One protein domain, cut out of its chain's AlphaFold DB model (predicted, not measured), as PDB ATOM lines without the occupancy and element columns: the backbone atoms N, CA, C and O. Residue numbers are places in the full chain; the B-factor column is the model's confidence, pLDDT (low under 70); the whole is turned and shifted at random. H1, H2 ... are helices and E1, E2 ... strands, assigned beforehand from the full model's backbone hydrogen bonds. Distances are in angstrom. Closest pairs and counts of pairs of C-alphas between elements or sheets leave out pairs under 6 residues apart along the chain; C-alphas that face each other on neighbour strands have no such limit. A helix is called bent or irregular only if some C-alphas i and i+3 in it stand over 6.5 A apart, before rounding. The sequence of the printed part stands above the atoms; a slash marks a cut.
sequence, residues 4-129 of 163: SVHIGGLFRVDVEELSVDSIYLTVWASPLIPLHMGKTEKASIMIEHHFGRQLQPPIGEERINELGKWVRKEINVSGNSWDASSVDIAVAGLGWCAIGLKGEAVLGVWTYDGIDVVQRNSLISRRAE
ATOM      1  N   SER A   4       6.086   0.851 -94.136       97.25
ATOM      2  CA  SER A   4       7.086   1.525 -94.948       97.25
ATOM      3  C   SER A   4       6.694   2.976 -95.135       97.25
ATOM      4  O   SER A   4       5.523   3.273 -95.383       97.25
ATOM      5  N   VAL A   5       7.675   3.868 -95.071       97.69
ATOM      6  CA  VAL A   5       7.504   5.290 -95.368       97.69
ATOM      7  C   VAL A   5       8.337   5.621 -96.597       97.69
ATOM      8  O   VAL A   5       9.552   5.440 -96.583       97.69
ATOM      9  N   HIS A   6       7.688   6.088 -97.661       97.69
ATOM     10  CA  HIS A   6       8.349   6.652 -98.837       97.69
ATOM     11  C   HIS A   6       8.490   8.160 -98.664       97.69
ATOM     12  O   HIS A   6       7.538   8.828 -98.253       97.69
ATOM     13  N   ILE A   7       9.662   8.685 -99.008       97.25
ATOM     14  CA  ILE A   7       9.976  10.108 -99.004       97.25
ATOM     15  C   ILE A   7      10.157  10.512-100.469       97.25
ATOM     16  O   ILE A   7      11.228  10.337-101.060       97.25
ATOM     17  N   GLY A   8       9.058  10.958-101.085       96.00
ATOM     18  CA  GLY A   8       8.942  11.056-102.539       96.00
ATOM     19  C   GLY A   8       9.269   9.730-103.238       96.00
ATOM     20  O   GLY A   8       8.996   8.651-102.713       96.00
ATOM     21  N   GLY A   9       9.880   9.814-104.416       96.06
ATOM     22  CA  GLY A   9      10.502   8.691-105.124       96.06
ATOM     23  C   GLY A   9      12.004   8.562-104.845       96.06
ATOM     24  O   GLY A   9      12.719   8.010-105.669       96.06
ATOM     25  N   LEU A  10      12.511   9.127-103.742       95.94
ATOM     26  CA  LEU A  10      13.953   9.317-103.522       95.94
ATOM     27  C   LEU A  10      14.564   8.290-102.564       95.94
ATOM     28  O   LEU A  10      15.644   7.751-102.814       95.94
ATOM     29  N   PHE A  11      13.884   8.032-101.446       96.88
ATOM     30  CA  PHE A  11      14.256   6.969-100.519       96.88
ATOM     31  C   PHE A  11      13.035   6.442 -99.760       96.88
ATOM     32  O   PHE A  11      11.982   7.083 -99.703       96.88
ATOM     33  N   ARG A  12      13.176   5.249 -99.187       97.81
ATOM     34  CA  ARG A  12      12.141   4.568 -98.406       97.81
ATOM     35  C   ARG A  12      12.754   3.943 -97.164       97.81
ATOM     36  O   ARG A  12      13.857   3.411 -97.229       97.81
ATOM     37  N   VAL A  13      12.027   3.971 -96.054       98.25
ATOM     38  CA  VAL A  13      12.396   3.248 -94.832       98.25
ATOM     39  C   VAL A  13      11.333   2.202 -94.532       98.25
ATOM     40  O   VAL A  13      10.161   2.543 -94.378       98.25
ATOM     41  N   ASP A  14      11.754   0.947 -94.442       97.88
ATOM     42  CA  ASP A  14      10.936  -0.202 -94.067       97.88
ATOM     43  C   ASP A  14      11.230  -0.568 -92.610       97.88
ATOM     44  O   ASP A  14      12.387  -0.761 -92.240       97.88
ATOM     45  N   VAL A  15      10.190  -0.679 -91.782       96.81
ATOM     46  CA  VAL A  15      10.300  -1.231 -90.425       96.81
ATOM     47  C   VAL A  15      10.097  -2.737 -90.518       96.81
ATOM     48  O   VAL A  15       8.966  -3.219 -90.634       96.81
ATOM     49  N   GLU A  16      11.198  -3.483 -90.528       96.00
ATOM     50  CA  GLU A  16      11.175  -4.916 -90.809       96.00
ATOM     51  C   GLU A  16      11.040  -5.737 -89.531       96.00
ATOM     52  O   GLU A  16      10.159  -6.591 -89.432       96.00
ATOM     53  N   GLU A  17      11.854  -5.451 -88.523       96.25
ATOM     54  CA  GLU A  17      11.789  -6.134 -87.233       96.25
ATOM     55  C   GLU A  17      11.779  -5.122 -86.097       96.25
ATOM     56  O   GLU A  17      12.414  -4.072 -86.181       96.25
ATOM     57  N   LEU A  18      11.033  -5.444 -85.043       94.06
ATOM     58  CA  LEU A  18      10.927  -4.658 -83.824       94.06
ATOM     59  C   LEU A  18      10.875  -5.609 -82.633       94.06
ATOM     60  O   LEU A  18      10.097  -6.562 -82.638       94.06
ATOM     61  N   SER A  19      11.659  -5.321 -81.598       94.25
ATOM     62  CA  SER A  19      11.571  -6.028 -80.316       94.25
ATOM     63  C   SER A  19      10.463  -5.483 -79.403       94.25
ATOM     64  O   SER A  19      10.296  -5.969 -78.287       94.25
ATOM     65  N   VAL A  20       9.769  -4.428 -79.837       88.75
ATOM     66  CA  VAL A  20       8.742  -3.683 -79.096       88.75
ATOM     67  C   VAL A  20       7.539  -3.381 -79.986       88.75
ATOM     68  O   VAL A  20       7.612  -3.507 -81.206       88.75
ATOM     69  N   ASP A  21       6.436  -2.946 -79.381       85.94
ATOM     70  CA  ASP A  21       5.174  -2.727 -80.099       85.94
ATOM     71  C   ASP A  21       5.172  -1.473 -80.989       85.94
ATOM     72  O   ASP A  21       4.406  -1.397 -81.951       85.94
ATOM     73  N   SER A  22       6.020  -0.485 -80.689       86.56
ATOM     74  CA  SER A  22       6.026   0.814 -81.366       86.56
ATOM     75  C   SER A  22       7.434   1.330 -81.667       86.56
ATOM     76  O   SER A  22       8.433   0.883 -81.107       86.56
ATOM     77  N   ILE A  23       7.511   2.288 -82.591       91.12
ATOM     78  CA  ILE A  23       8.722   3.018 -82.978       91.12
ATOM     79  C   ILE A  23       8.307   4.402 -83.482       91.12
ATOM     80  O   ILE A  23       7.330   4.520 -84.224       91.12
ATOM     81  N   TYR A  24       9.053   5.448 -83.122       90.94
ATOM     82  CA  TYR A  24       8.912   6.759 -83.754       90.94
ATOM     83  C   TYR A  24       9.946   6.919 -84.854       90.94
ATOM     84  O   TYR A  24      11.152   6.806 -84.620       90.94
ATOM     85  N   LEU A  25       9.451   7.259 -86.038       93.06
ATOM     86  CA  LEU A  25      10.246   7.675 -87.180       93.06
ATOM     87  C   LEU A  25       9.898   9.133 -87.484       93.06
ATOM     88  O   LEU A  25       8.788   9.442 -87.911       93.06
ATOM     89  N   THR A  26      10.847  10.038 -87.255       93.50
ATOM     90  CA  THR A  26      10.703  11.465 -87.562       93.50
ATOM     91  C   THR A  26      11.504  11.792 -88.814       93.50
ATOM     92  O   THR A  26      12.732  11.719 -88.798       93.50
ATOM     93  N   VAL A  27      10.826  12.160 -89.900       95.31
ATOM     94  CA  VAL A  27      11.480  12.515 -91.167       95.31
ATOM     95  C   VAL A  27      11.882  13.988 -91.158       95.31
ATOM     96  O   VAL A  27      11.041  14.866 -90.976       95.31
ATOM     97  N   TRP A  28      13.157  14.252 -91.420       95.44
ATOM     98  CA  TRP A  28      13.711  15.572 -91.688       95.44
ATOM     99  C   TRP A  28      14.086  15.666 -93.158       95.44
ATOM    100  O   TRP A  28      15.125  15.165 -93.585       95.44
ATOM    101  N   ALA A  29      13.222  16.307 -93.932       95.19
ATOM    102  CA  ALA A  29      13.393  16.523 -95.359       95.19
ATOM    103  C   ALA A  29      12.785  17.877 -95.750       95.19
ATOM    104  O   ALA A  29      12.194  18.573 -94.921       95.19
ATOM    105  N   SER A  30      12.925  18.256 -97.021       94.94
ATOM    106  CA  SER A  30      12.216  19.421 -97.555       94.94
ATOM    107  C   SER A  30      10.702  19.271 -97.330       94.94
ATOM    108  O   SER A  30      10.157  18.210 -97.645       94.94
ATOM    109  N   PRO A  31       9.995  20.321 -96.867       93.94
ATOM    110  CA  PRO A  31       8.547  20.268 -96.645       93.94
ATOM    111  C   PRO A  31       7.743  20.102 -97.945       93.94
ATOM    112  O   PRO A  31       6.540  19.872 -97.902       93.94
ATOM    113  N   LEU A  32       8.397  20.234 -99.102       93.06
ATOM    114  CA  LEU A  32       7.796  20.033-100.417       93.06
ATOM    115  C   LEU A  32       7.829  18.568-100.870       93.06
ATOM    116  O   LEU A  32       7.271  18.251-101.918       93.06
ATOM    117  N   ILE A  33       8.502  17.685-100.124       94.38
ATOM    118  CA  ILE A  33       8.561  16.264-100.449       94.38
ATOM    119  C   ILE A  33       7.409  15.548 -99.729       94.38
ATOM    120  O   ILE A  33       7.401  15.495 -98.499       94.38
ATOM    121  N   PRO A  34       6.439  14.976-100.460       94.31
ATOM    122  CA  PRO A  34       5.360  14.213 -99.864       94.31
ATOM    123  C   PRO A  34       5.869  12.925 -99.211       94.31
ATOM    124  O   PRO A  34       6.738  12.218 -99.736       94.31
ATOM    125  N   LEU A  35       5.264  12.600 -98.072       96.25
ATOM    126  CA  LEU A  35       5.516  11.375 -97.323       96.25
ATOM    127  C   LEU A  35       4.352  10.407 -97.522       96.25
ATOM    128  O   LEU A  35       3.198  10.774 -97.307       96.25
ATOM    129  N   HIS A  36       4.656   9.166 -97.894       95.50
ATOM    130  CA  HIS A  36       3.645   8.128 -98.094       95.50
ATOM    131  C   HIS A  36       3.936   6.929 -97.199       95.50
ATOM    132  O   HIS A  36       4.858   6.152 -97.455       95.50
ATOM    133  N   MET A  37       3.127   6.774 -96.151       95.06
ATOM    134  CA  MET A  37       3.154   5.606 -95.278       95.06
ATOM    135  C   MET A  37       2.190   4.536 -95.790       95.06
ATOM    136  O   MET A  37       1.054   4.827 -96.160       95.06
ATOM    137  N   GLY A  38       2.629   3.283 -95.783       93.25
ATOM    138  CA  GLY A  38       1.805   2.147 -96.176       93.25
ATOM    139  C   GLY A  38       2.332   0.838 -95.610       93.25
ATOM    140  O   GLY A  38       3.346   0.805 -94.915       93.25
ATOM    141  N   LYS A  39       1.637  -0.260 -95.906       94.50
ATOM    142  CA  LYS A  39       2.105  -1.594 -95.520       94.50
ATOM    143  C   LYS A  39       3.285  -2.020 -96.393       94.50
ATOM    144  O   LYS A  39       3.236  -1.838 -97.612       94.50
ATOM    145  N   THR A  40       4.307  -2.615 -95.787       94.75
ATOM    146  CA  THR A  40       5.559  -2.972 -96.473       94.75
ATOM    147  C   THR A  40       5.349  -3.953 -97.625       94.75
ATOM    148  O   THR A  40       5.998  -3.819 -98.657       94.75
ATOM    149  N   GLU A  41       4.379  -4.868 -97.536       94.31
ATOM    150  CA  GLU A  41       4.062  -5.798 -98.629       94.31
ATOM    151  C   GLU A  41       3.577  -5.108 -99.919       94.31
ATOM    152  O   GLU A  41       3.628  -5.704-100.991       94.31
ATOM    153  N   LYS A  42       3.122  -3.850 -99.837       94.69
ATOM    154  CA  LYS A  42       2.712  -3.034-100.992       94.69
ATOM    155  C   LYS A  42       3.774  -2.020-101.417       94.69
ATOM    156  O   LYS A  42       3.544  -1.259-102.353       94.69
ATOM    157  N   ALA A  43       4.921  -1.974-100.742       94.81
ATOM    158  CA  ALA A  43       5.914  -0.930-100.963       94.81
ATOM    159  C   ALA A  43       6.586  -1.016-102.344       94.81
ATOM    160  O   ALA A  43       6.888   0.015-102.938       94.81
ATOM    161  N   SER A  44       6.793  -2.221-102.884       93.19
ATOM    162  CA  SER A  44       7.301  -2.408-104.254       93.19
ATOM    163  C   SER A  44       6.299  -1.925-105.308       93.19
ATOM    164  O   SER A  44       6.656  -1.147-106.183       93.19
ATOM    165  N   ILE A  45       5.029  -2.305-105.157       93.81
ATOM    166  CA  ILE A  45       3.919  -1.870-106.022       93.81
ATOM    167  C   ILE A  45       3.798  -0.340-106.009       93.81
ATOM    168  O   ILE A  45       3.543   0.283-107.039       93.81
ATOM    169  N   MET A  46       4.006   0.281-104.842       93.12
ATOM    170  CA  MET A  46       3.950   1.733-104.703       93.12
ATOM    171  C   MET A  46       4.997   2.428-105.574       93.12
ATOM    172  O   MET A  46       4.650   3.362-106.292       93.12
ATOM    173  N   ILE A  47       6.250   1.967-105.553       91.94
ATOM    174  CA  ILE A  47       7.285   2.570-106.394       91.94
ATOM    175  C   ILE A  47       7.088   2.246-107.876       91.94
ATOM    176  O   ILE A  47       7.212   3.137-108.704       91.94
ATOM    177  N   GLU A  48       6.674   1.026-108.212       92.38
ATOM    178  CA  GLU A  48       6.473   0.600-109.601       92.38
ATOM    179  C   GLU A  48       5.389   1.409-110.331       92.38
ATOM    180  O   GLU A  48       5.595   1.845-111.459       92.38
ATOM    181  N   HIS A  49       4.240   1.650-109.694       93.44
ATOM    182  CA  HIS A  49       3.097   2.271-110.376       93.44
ATOM    183  C   HIS A  49       2.943   3.777-110.141       93.44
ATOM    184  O   HIS A  49       2.185   4.437-110.863       93.44
ATOM    185  N   HIS A  50       3.605   4.319-109.115       94.81
ATOM    186  CA  HIS A  50       3.367   5.692-108.662       94.81
ATOM    187  C   HIS A  50       4.618   6.572-108.616       94.81
ATOM    188  O   HIS A  50       4.505   7.756-108.272       94.81
ATOM    189  N   PHE A  51       5.787   6.044-108.993       95.81
ATOM    190  CA  PHE A  51       6.976   6.853-109.244       95.81
ATOM    191  C   PHE A  51       6.687   7.956-110.267       95.81
ATOM    192  O   PHE A  51       5.962   7.749-111.238       95.81
ATOM    193  N   GLY A  52       7.209   9.162-110.036       94.19
ATOM    194  CA  GLY A  52       7.022  10.267-110.973       94.19
ATOM    195  C   GLY A  52       5.620  10.883-110.961       94.19
ATOM    196  O   GLY A  52       5.422  11.914-111.606       94.19
ATOM    197  N   ARG A  53       4.662  10.304-110.217       93.00
ATOM    198  CA  ARG A  53       3.263  10.748-110.074       93.00
ATOM    199  C   ARG A  53       2.946  11.156-108.635       93.00
ATOM    200  O   ARG A  53       3.039  12.324-108.294       93.00
ATOM    201  N   GLN A  54       2.574  10.208-107.775       93.81
ATOM    202  CA  GLN A  54       2.358  10.477-106.351       93.81
ATOM    203  C   GLN A  54       3.691  10.489-105.597       93.81
ATOM    204  O   GLN A  54       3.909  11.328-104.729       93.81
ATOM    205  N   LEU A  55       4.616   9.600-105.969       94.19
ATOM    206  CA  LEU A  55       5.971   9.576-105.431       94.19
ATOM    207  C   LEU A  55       6.855  10.548-106.212       94.19
ATOM    208  O   LEU A  55       7.668  10.158-107.048       94.19
ATOM    209  N   GLN A  56       6.651  11.829-105.934       93.94
ATOM    210  CA  GLN A  56       7.478  12.925-106.423       93.94
ATOM    211  C   GLN A  56       8.216  13.573-105.252       93.94
ATOM    212  O   GLN A  56       7.733  13.497-104.128       93.94
ATOM    213  N   PRO A  57       9.361  14.230-105.480       92.94
ATOM    214  CA  PRO A  57      10.182  14.150-106.689       92.94
ATOM    215  C   PRO A  57      10.839  12.758-106.825       92.94
ATOM    216  O   PRO A  57      10.880  12.023-105.838       92.94
ATOM    217  N   PRO A  58      11.397  12.398-107.995       93.19
ATOM    218  CA  PRO A  58      11.386  13.121-109.276       93.19
ATOM    219  C   PRO A  58       9.992  13.246-109.904       93.19
ATOM    220  O   PRO A  58       9.103  12.477-109.573       93.19
ATOM    221  N   ILE A  59       9.793  14.237-110.779       91.69
ATOM    222  CA  ILE A  59       8.537  14.445-111.525       91.69
ATOM    223  C   ILE A  59       8.655  13.775-112.894       91.69
ATOM    224  O   ILE A  59       9.626  14.032-113.603       91.69
ATOM    225  N   GLY A  60       7.654  12.984-113.278       93.00
ATOM    226  CA  GLY A  60       7.630  12.249-114.543       93.00
ATOM    227  C   GLY A  60       8.192  10.833-114.412       93.00
ATOM    228  O   GLY A  60       9.240  10.612-113.812       93.00
ATOM    229  N   GLU A  61       7.471   9.868-114.976       92.88
ATOM    230  CA  GLU A  61       7.771   8.430-114.867       92.88
ATOM    231  C   GLU A  61       9.082   8.048-115.561       92.88
ATOM    232  O   GLU A  61       9.869   7.274-115.025       92.88
ATOM    233  N   GLU A  62       9.352   8.662-116.714       92.19
ATOM    234  CA  GLU A  62      10.545   8.449-117.549       92.19
ATOM    235  C   GLU A  62      11.856   8.650-116.772       92.19
ATOM    236  O   GLU A  62      12.871   8.012-117.060       92.19
ATOM    237  N   ARG A  63      11.830   9.514-115.746       91.81
ATOM    238  CA  ARG A  63      13.012   9.886-114.961       91.81
ATOM    239  C   ARG A  63      13.574   8.745-114.133       91.81
ATOM    240  O   ARG A  63      14.713   8.841-113.693       91.81
ATOM    241  N   ILE A  64      12.823   7.663-113.932       91.12
ATOM    242  CA  ILE A  64      13.348   6.478-113.250       91.12
ATOM    243  C   ILE A  64      14.565   5.897-113.985       91.12
ATOM    244  O   ILE A  64      15.471   5.384-113.341       91.12
ATOM    245  N   ASN A  65      14.623   6.053-115.314       89.00
ATOM    246  CA  ASN A  65      15.731   5.587-116.153       89.00
ATOM    247  C   ASN A  65      17.000   6.442-116.008       89.00
ATOM    248  O   ASN A  65      18.084   6.006-116.387       89.00
ATOM    249  N   GLU A  66      16.871   7.664-115.484       91.69
ATOM    250  CA  GLU A  66      17.999   8.550-115.172       91.69
ATOM    251  C   GLU A  66      18.646   8.192-113.830       91.69
ATOM    252  O   GLU A  66      19.706   8.716-113.485       91.69
ATOM    253  N   LEU A  67      17.980   7.344-113.045       90.06
ATOM    254  CA  LEU A  67      18.380   7.003-111.695       90.06
ATOM    255  C   LEU A  67      19.102   5.666-111.684       90.06
ATOM    256  O   LEU A  67      18.968   4.823-112.571       90.06
ATOM    257  N   GLY A  68      19.901   5.501-110.643       92.06
ATOM    258  CA  GLY A  68      20.651   4.291-110.405       92.06
ATOM    259  C   GLY A  68      19.780   3.079-110.065       92.06
ATOM    260  O   GLY A  68      18.551   3.082-110.158       92.06
ATOM    261  N   LYS A  69      20.419   2.012-109.602       95.12
ATOM    262  CA  LYS A  69      19.707   0.836-109.089       95.12
ATOM    263  C   LYS A  69      19.068   1.161-107.747       95.12
ATOM    264  O   LYS A  69      19.734   1.668-106.854       95.12
ATOM    265  N   TRP A  70      17.801   0.805-107.571       95.81
ATOM    266  CA  TRP A  70      17.131   0.888-106.275       95.81
ATOM    267  C   TRP A  70      17.629  -0.234-105.352       95.81
ATOM    268  O   TRP A  70      17.337  -1.409-105.581       95.81
ATOM    269  N   VAL A  71      18.416   0.111-104.335       97.00
ATOM    270  CA  VAL A  71      19.135  -0.840-103.475       97.00
ATOM    271  C   VAL A  71      18.724  -0.717-102.012       97.00
ATOM    272  O   VAL A  71      18.483   0.382-101.514       97.00
ATOM    273  N   ARG A  72      18.681  -1.856-101.311       97.75
ATOM    274  CA  ARG A  72      18.434  -1.936 -99.864       97.75
ATOM    275  C   ARG A  72      19.745  -1.875 -99.091       97.75
ATOM    276  O   ARG A  72      20.687  -2.596 -99.415       97.75
ATOM    277  N   LYS A  73      19.755  -1.103 -98.011       98.00
ATOM    278  CA  LYS A  73      20.767  -1.136 -96.955       98.00
ATOM    279  C   LYS A  73      20.083  -1.474 -95.635       98.00
ATOM    280  O   LYS A  73      19.118  -0.819 -95.250       98.00
ATOM    281  N   GLU A  74      20.566  -2.516 -94.975       98.12
ATOM    282  CA  GLU A  74      20.089  -2.913 -93.652       98.12
ATOM    283  C   GLU A  74      20.741  -2.057 -92.576       98.12
ATOM    284  O   GLU A  74      21.959  -1.881 -92.591       98.12
ATOM    285  N   ILE A  75      19.939  -1.545 -91.647       97.88
ATOM    286  CA  ILE A  75      20.415  -0.767 -90.509       97.88
ATOM    287  C   ILE A  75      19.793  -1.336 -89.236       97.88
ATOM    288  O   ILE A  75      18.574  -1.335 -89.077       97.88
ATOM    289  N   ASN A  76      20.651  -1.769 -88.317       97.62
ATOM    290  CA  ASN A  76      20.251  -2.191 -86.981       97.62
ATOM    291  C   ASN A  76      20.320  -0.992 -86.037       97.62
ATOM    292  O   ASN A  76      21.320  -0.264 -86.005       97.62
ATOM    293  N   VAL A  77      19.250  -0.766 -85.282       96.00
ATOM    294  CA  VAL A  77      19.145   0.364 -84.358       96.00
ATOM    295  C   VAL A  77      18.669  -0.111 -82.997       96.00
ATOM    296  O   VAL A  77      17.756  -0.926 -82.898       96.00
ATOM    297  N   SER A  78      19.261   0.457 -81.954       94.94
ATOM    298  CA  SER A  78      18.883   0.225 -80.567       94.94
ATOM    299  C   SER A  78      18.551   1.538 -79.877       94.94
ATOM    300  O   SER A  78      19.010   2.614 -80.268       94.94
ATOM    301  N   GLY A  79      17.717   1.467 -78.848       92.12
ATOM    302  CA  GLY A  79      17.309   2.618 -78.063       92.12
ATOM    303  C   GLY A  79      16.782   2.224 -76.697       92.12
ATOM    304  O   GLY A  79      16.321   1.106 -76.490       92.12
ATOM    305  N   ASN A  80      16.842   3.146 -75.744       90.31
ATOM    306  CA  ASN A  80      16.434   2.891 -74.361       90.31
ATOM    307  C   ASN A  80      15.509   3.973 -73.778       90.31
ATOM    308  O   ASN A  80      15.131   3.879 -72.609       90.31
ATOM    309  N   SER A  81      15.123   4.969 -74.580       85.94
ATOM    310  CA  SER A  81      14.314   6.107 -74.148       85.94
ATOM    311  C   SER A  81      13.356   6.560 -75.250       85.94
ATOM    312  O   SER A  81      13.673   6.510 -76.440       85.94
ATOM    313  N   TRP A  82      12.181   7.021 -74.832       84.38
ATOM    314  CA  TRP A  82      11.209   7.689 -75.693       84.38
ATOM    315  C   TRP A  82      11.420   9.206 -75.743       84.38
ATOM    316  O   TRP A  82      11.141   9.817 -76.782       84.38
ATOM    317  N   ASP A  83      12.039   9.769 -74.700       82.19
ATOM    318  CA  ASP A  83      12.309  11.200 -74.522       82.19
ATOM    319  C   ASP A  83      13.271  11.768 -75.561       82.19
ATOM    320  O   ASP A  83      13.292  12.973 -75.780       82.19
ATOM    321  N   ALA A  84      14.089  10.934 -76.199       80.62
ATOM    322  CA  ALA A  84      15.045  11.351 -77.217       80.62
ATOM    323  C   ALA A  84      15.064  10.363 -78.385       80.62
ATOM    324  O   ALA A  84      14.623   9.216 -78.278       80.62
ATOM    325  N   SER A  85      15.567  10.814 -79.530       84.31
ATOM    326  CA  SER A  85      15.882   9.892 -80.616       84.31
ATOM    327  C   SER A  85      17.208   9.193 -80.314       84.31
ATOM    328  O   SER A  85      18.162   9.808 -79.843       84.31
ATOM    329  N   SER A  86      17.247   7.888 -80.561       87.38
ATOM    330  CA  SER A  86      18.423   7.058 -80.311       87.38
ATOM    331  C   SER A  86      19.482   7.274 -81.382       87.38
ATOM    332  O   SER A  86      20.676   7.306 -81.094       87.38
ATOM    333  N   VAL A  87      19.044   7.419 -82.634       94.31
ATOM    334  CA  VAL A  87      19.941   7.491 -83.779       94.31
ATOM    335  C   VAL A  87      19.288   8.199 -84.956       94.31
ATOM    336  O   VAL A  87      18.082   8.072 -85.172       94.31
ATOM    337  N   ASP A  88      20.099   8.896 -85.747       96.19
ATOM    338  CA  ASP A  88      19.676   9.438 -87.033       96.19
ATOM    339  C   ASP A  88      20.222   8.564 -88.168       96.19
ATOM    340  O   ASP A  88      21.403   8.211 -88.193       96.19
ATOM    341  N   ILE A  89      19.369   8.276 -89.146       97.81
ATOM    342  CA  ILE A  89      19.743   7.655 -90.417       97.81
ATOM    343  C   ILE A  89      19.727   8.748 -91.479       97.81
ATOM    344  O   ILE A  89      18.661   9.177 -91.919       97.81
ATOM    345  N   ALA A  90      20.905   9.223 -91.871       97.88
ATOM    346  CA  ALA A  90      21.068  10.259 -92.882       97.88
ATOM    347  C   ALA A  90      21.196   9.651 -94.278       97.88
ATOM    348  O   ALA A  90      21.970   8.717 -94.476       97.88
ATOM    349  N   VAL A  91      20.471  10.216 -95.245       97.88
ATOM    350  CA  VAL A  91      20.560   9.864 -96.666       97.88
ATOM    351  C   VAL A  91      21.076  11.084 -97.425       97.88
ATOM    352  O   VAL A  91      20.461  12.155 -97.393       97.88
ATOM    353  N   ALA A  92      22.239  10.944 -98.062       96.75
ATOM    354  CA  ALA A  92      22.990  12.068 -98.614       96.75
ATOM    355  C   ALA A  92      22.146  12.912 -99.588       96.75
ATOM    356  O   ALA A  92      21.574  12.400-100.546       96.75
ATOM    357  N   GLY A  93      22.054  14.221 -99.322       93.44
ATOM    358  CA  GLY A  93      21.318  15.183-100.152       93.44
ATOM    359  C   GLY A  93      19.789  15.150-100.028       93.44
ATOM    360  O   GLY A  93      19.138  16.052-100.551       93.44
ATOM    361  N   LEU A  94      19.208  14.169 -99.329       93.19
ATOM    362  CA  LEU A  94      17.751  13.986 -99.240       93.19
ATOM    363  C   LEU A  94      17.184  14.346 -97.863       93.19
ATOM    364  O   LEU A  94      16.035  14.777 -97.764       93.19
ATOM    365  N   GLY A  95      17.994  14.186 -96.812       95.44
ATOM    366  CA  GLY A  95      17.588  14.449 -95.436       95.44
ATOM    367  C   GLY A  95      18.017  13.341 -94.480       95.44
ATOM    368  O   GLY A  95      19.022  12.662 -94.701       95.44
ATOM    369  N   TRP A  96      17.271  13.165 -93.394       96.94
ATOM    370  CA  TRP A  96      17.490  12.075 -92.447       96.94
ATOM    371  C   TRP A  96      16.200  11.653 -91.746       96.94
ATOM    372  O   TRP A  96      15.233  12.408 -91.681       96.94
ATOM    373  N   CYS A  97      16.202  10.449 -91.188       96.38
ATOM    374  CA  CYS A  97      15.155   9.971 -90.295       96.38
ATOM    375  C   CYS A  97      15.729   9.842 -88.887       96.38
ATOM    376  O   CYS A  97      16.684   9.094 -88.683       96.38
ATOM    377  N   ALA A  98      15.151  10.553 -87.926       95.50
ATOM    378  CA  ALA A  98      15.458  10.355 -86.519       95.50
ATOM    379  C   ALA A  98      14.605   9.200 -85.996       95.50
ATOM    380  O   ALA A  98      13.374   9.214 -86.114       95.50
ATOM    381  N   ILE A  99      15.263   8.189 -85.452       94.56
ATOM    382  CA  ILE A  99      14.625   6.984 -84.947       94.56
ATOM    383  C   ILE A  99      14.607   7.054 -83.434       94.56
ATOM    384  O   ILE A  99      15.634   7.322 -82.808       94.56
ATOM    385  N   GLY A 100      13.466   6.791 -82.811       92.25
ATOM    386  CA  GLY A 100      13.506   6.469 -81.397       92.25
ATOM    387  C   GLY A 100      12.529   5.391 -81.000       92.25
ATOM    388  O   GLY A 100      11.451   5.242 -81.571       92.25
ATOM    389  N   LEU A 101      13.018   4.612 -80.053       91.06
ATOM    390  CA  LEU A 101      12.480   3.354 -79.597       91.06
ATOM    391  C   LEU A 101      13.102   3.032 -78.242       91.06
ATOM    392  O   LEU A 101      14.214   3.474 -77.941       91.06
ATOM    393  N   LYS A 102      12.414   2.202 -77.463       91.75
ATOM    394  CA  LYS A 102      12.953   1.576 -76.255       91.75
ATOM    395  C   LYS A 102      13.123   0.071 -76.476       91.75
ATOM    396  O   LYS A 102      12.410  -0.731 -75.888       91.75
ATOM    397  N   GLY A 103      14.025  -0.296 -77.374       93.12
ATOM    398  CA  GLY A 103      14.274  -1.668 -77.796       93.12
ATOM    399  C   GLY A 103      15.208  -1.712 -78.998       93.12
ATOM    400  O   GLY A 103      15.995  -0.792 -79.211       93.12
ATOM    401  N   GLU A 104      15.071  -2.762 -79.795       96.44
ATOM    402  CA  GLU A 104      15.853  -3.023 -81.000       96.44
ATOM    403  C   GLU A 104      14.945  -3.008 -82.233       96.44
ATOM    404  O   GLU A 104      13.779  -3.420 -82.167       96.44
ATOM    405  N   ALA A 105      15.482  -2.567 -83.369       96.38
ATOM    406  CA  ALA A 105      14.809  -2.651 -84.656       96.38
ATOM    407  C   ALA A 105      15.778  -2.945 -85.802       96.38
ATOM    408  O   ALA A 105      16.923  -2.483 -85.806       96.38
ATOM    409  N   VAL A 106      15.267  -3.646 -86.813       97.88
ATOM    410  CA  VAL A 106      15.924  -3.826 -88.112       97.88
ATOM    411  C   VAL A 106      15.170  -2.989 -89.137       97.88
ATOM    412  O   VAL A 106      13.965  -3.169 -89.342       97.88
ATOM    413  N   LEU A 107      15.878  -2.049 -89.761       97.94
ATOM    414  CA  LEU A 107      15.328  -1.132 -90.752       97.94
ATOM    415  C   LEU A 107      15.923  -1.409 -92.134       97.94
ATOM    416  O   LEU A 107      17.143  -1.452 -92.305       97.94
ATOM    417  N   GLY A 108      15.056  -1.539 -93.134       98.19
ATOM    418  CA  GLY A 108      15.441  -1.591 -94.541       98.19
ATOM    419  C   GLY A 108      15.402  -0.196 -95.152       98.19
ATOM    420  O   GLY A 108      14.323   0.325 -95.433       98.19
ATOM    421  N   VAL A 109      16.559   0.424 -95.375       98.25
ATOM    422  CA  VAL A 109      16.652   1.744 -96.014       98.25
ATOM    423  C   VAL A 109      16.934   1.558 -97.494       98.25
ATOM    424  O   VAL A 109      17.985   1.047 -97.877       98.25
ATOM    425  N   TRP A 110      15.999   1.979 -98.335       98.25
ATOM    426  CA  TRP A 110      16.114   1.879 -99.781       98.25
ATOM    427  C   TRP A 110      16.381   3.237-100.403       98.25
ATOM    428  O   TRP A 110      15.703   4.210-100.081       98.25
ATOM    429  N   THR A 111      17.348   3.297-101.307       97.69
ATOM    430  CA  THR A 111      17.636   4.471-102.138       97.69
ATOM    431  C   THR A 111      18.408   4.026-103.382       97.69
ATOM    432  O   THR A 111      18.610   2.830-103.592       97.69
ATOM    433  N   TYR A 112      18.820   4.960-104.229       96.88
ATOM    434  CA  TYR A 112      19.579   4.653-105.436       96.88
ATOM    435  C   TYR A 112      21.053   4.356-105.131       96.88
ATOM    436  O   TYR A 112      21.630   4.893-104.180       96.88
ATOM    437  N   ASP A 113      21.675   3.484-105.923       95.88
ATOM    438  CA  ASP A 113      23.105   3.211-105.817       95.88
ATOM    439  C   ASP A 113      23.939   4.487-106.028       95.88
ATOM    440  O   ASP A 113      23.538   5.439-106.694       95.88
ATOM    441  N   GLY A 114      25.082   4.550-105.347       94.56
ATOM    442  CA  GLY A 114      25.892   5.768-105.259       94.56
ATOM    443  C   GLY A 114      25.413   6.798-104.226       94.56
ATOM    444  O   GLY A 114      26.178   7.705-103.908       94.56
ATOM    445  N   ILE A 115      24.211   6.656-103.647       96.81
ATOM    446  CA  ILE A 115      23.756   7.509-102.539       96.81
ATOM    447  C   ILE A 115      24.172   6.907-101.195       96.81
ATOM    448  O   ILE A 115      23.850   5.759-100.863       96.81
ATOM    449  N   ASP A 116      24.878   7.699-100.390       97.19
ATOM    450  CA  ASP A 116      25.313   7.289 -99.058       97.19
ATOM    451  C   ASP A 116      24.168   7.301 -98.046       97.19
ATOM    452  O   ASP A 116      23.330   8.204 -98.011       97.19
ATOM    453  N   VAL A 117      24.167   6.269 -97.197       98.00
ATOM    454  CA  VAL A 117      23.265   6.130 -96.052       98.00
ATOM    455  C   VAL A 117      24.141   5.915 -94.832       98.00
ATOM    456  O   VAL A 117      24.916   4.961 -94.800       98.00
ATOM    457  N   VAL A 118      24.043   6.815 -93.859       97.25
ATOM    458  CA  VAL A 118      24.940   6.859 -92.704       97.25
ATOM    459  C   VAL A 118      24.127   6.898 -91.423       97.25
ATOM    460  O   VAL A 118      23.232   7.727 -91.261       97.25
ATOM    461  N   GLN A 119      24.484   6.022 -90.492       96.62
ATOM    462  CA  GLN A 119      24.011   6.075 -89.119       96.62
ATOM    463  C   GLN A 119      24.871   7.072 -88.330       96.62
ATOM    464  O   GLN A 119      26.100   7.009 -88.379       96.62
ATOM    465  N   ARG A 120      24.243   8.004 -87.613       95.06
ATOM    466  CA  ARG A 120      24.938   9.004 -86.788       95.06
ATOM    467  C   ARG A 120      24.208   9.250 -85.471       95.06
ATOM    468  O   ARG A 120      23.024   8.947 -85.346       95.06
ATOM    469  N   ASN A 121      24.903   9.867 -84.517       92.50
ATOM    470  CA  ASN A 121      24.291  10.323 -83.268       92.50
ATOM    471  C   ASN A 121      23.097  11.233 -83.554       92.50
ATOM    472  O   ASN A 121      23.170  12.082 -84.447       92.50
ATOM    473  N   SER A 122      22.019  11.054 -82.791       91.38
ATOM    474  CA  SER A 122      20.823  11.848 -83.026       91.38
ATOM    475  C   SER A 122      21.054  13.328 -82.748       91.38
ATOM    476  O   SER A 122      21.668  13.705 -81.749       91.38
ATOM    477  N   LEU A 123      20.521  14.168 -83.634       89.50
ATOM    478  CA  LEU A 123      20.460  15.612 -83.433       89.50
ATOM    479  C   LEU A 123      19.202  16.050 -82.662       89.50
ATOM    480  O   LEU A 123      19.118  17.206 -82.248       89.50
ATOM    481  N   ILE A 124      18.232  15.153 -82.441       84.88
ATOM    482  CA  ILE A 124      17.035  15.436 -81.640       84.88
ATOM    483  C   ILE A 124      17.290  15.021 -80.192       84.88
ATOM    484  O   ILE A 124      17.038  13.884 -79.789       84.88
ATOM    485  N   SER A 125      17.755  15.978 -79.392       73.81
ATOM    486  CA  SER A 125      18.102  15.752 -77.985       73.81
ATOM    487  C   SER A 125      16.899  15.527 -77.071       73.81
ATOM    488  O   SER A 125      17.051  14.926 -76.012       73.81
ATOM    489  N   ARG A 126      15.723  16.058 -77.432       77.25
ATOM    490  CA  ARG A 126      14.464  15.871 -76.701       77.25
ATOM    491  C   ARG A 126      13.283  15.833 -77.664       77.25
ATOM    492  O   ARG A 126      13.192  16.667 -78.564       77.25
ATOM    493  N   ARG A 127      12.373  14.890 -77.453       73.62
ATOM    494  CA  ARG A 127      11.046  14.828 -78.062       73.62
ATOM    495  C   ARG A 127      10.005  15.402 -77.107       73.62
ATOM    496  O   ARG A 127      10.260  15.578 -75.920       73.62
ATOM    497  N   ALA A 128       8.849  15.747 -77.663       66.56
ATOM    498  CA  ALA A 128       7.726  16.229 -76.875       66.56
ATOM    499  C   ALA A 128       7.107  15.080 -76.062       66.56
ATOM    500  O   ALA A 128       6.928  13.984 -76.588       66.56
ATOM    501  N   GLU A 129       6.728  15.355 -74.814       65.69
ATOM    502  CA  GLU A 129       6.126  14.372 -73.894       65.69
ATOM    503  C   GLU A 129       4.810  13.782 -74.441       65.69
ATOM    504  O   GLU A 129       4.479  12.631 -74.186       65.69
TER     505      GLU A 129
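What this domain is: This is residues 4 to 129 of the 163 residues of an uncharacterized protein of Musa acuminata subsp. malaccensis (UniProt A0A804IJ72). Two strongly twisted antiparallel sheets lie face to face as a sandwich, a larger one of E4, E1, E2, E8 and E5 and a smaller one of E3, E7, E6 and E9, their strands running nearly in line. H1 packs on the larger sheet toward one end of the sandwich, and H2, the element farthest from the middle, lies beyond it at that end of the long axis. The printed part has 126 residues, with nine named strands and two named helices in the order E1 E2 E3 E4 H1 H2 E5 E6 E7 E8 E9, and its class is mixed. It is compact, with a radius of gyration of the C-alphas of 14.5 A, and its elongated outline spans 44 by 27 by 26 A.

How they stand to each other: Look first at the larger sheet, where E2, residues 11 to 18, and E8, residues 102 to 112, are antiparallel neighbours at 151 degrees; you will find N 14 and O 108 at 2.8 A. On the other side of E8 is the edge strand E5, residues 70 to 80, antiparallel at 162 degrees, with N 75 and O 107 at 2.9 A. On the other side of E2 is E1, residues 4 to 7, which forms a hairpin with it; N 5 and O 13 are 2.9 A apart. The edge strand E4, residues 35 to 39, is antiparallel to E1 at 161 degrees, with N 6 and O 36 at 2.8 A. Turn to the second sheet, where E7, residues 95 to 100, has E3, residues 24 to 28, on one side, with N 26 and O 98 at 2.9 A. On its other side is E6, residues 87 to 91, in a hairpin with E7; N 89 and O 97 are 2.8 A apart. E6 is also the antiparallel neighbour of E9, residues 117 to 121, with N 90 and O 118 at 2.8 A. The two sheets form a sandwich, two sheets face to face, with facing parts 9.0 A apart centre to centre and best planes 20 degrees apart. The closest C-alphas of E5 and E6 are those of Val 77 and Val 87, 7.2 A apart. H1, residues 40 to 50, is on one face of the larger sheet, making two layers, a sheet with a helix on one face; its closest C-alphas to E1 are those of Thr 40 and Ser 4, 5.0 A apart. H2, residues 61 to 66, is on neither sheet and is near H1, with 5 pairs of C-alphas within 10 A. In H1, 5 of 7 O i to N i+4 pairs are within hydrogen-bond range; in H2 it is 0 of 2, but 3 of 3 O i to N i+3 pairs are.

Where its parts are: Find C-alpha 4 at (7.086, 1.525, -94.948), where E1 begins its 9.9 A. E2 runs 20.6 A, E3 12.8 A and E4 13.5 A. H1 covers 15.1 A and is irregular, with C-alphas 41 and 44 at 7.3 A; H2 covers 10.2 A. From C-alpha 70 at (17.131, 0.888, -106.275), E5 runs 32.0 A. E6 spans 13.1 A, E7 16.7 A and E8 30.1 A. E9 covers 13.5 A and ends at C-alpha 121, at (24.291, 10.323, -83.268).

The domain as a whole: The C-alphas farthest apart are those of Glu 62 and Glu 129, at 44.3 A. The printed part has no cut, and no link is long; the one from H1 to H2, with 10 residues, is short. Mean pLDDT of the printed part is 93.2, and residues 128 to 129 are under 70.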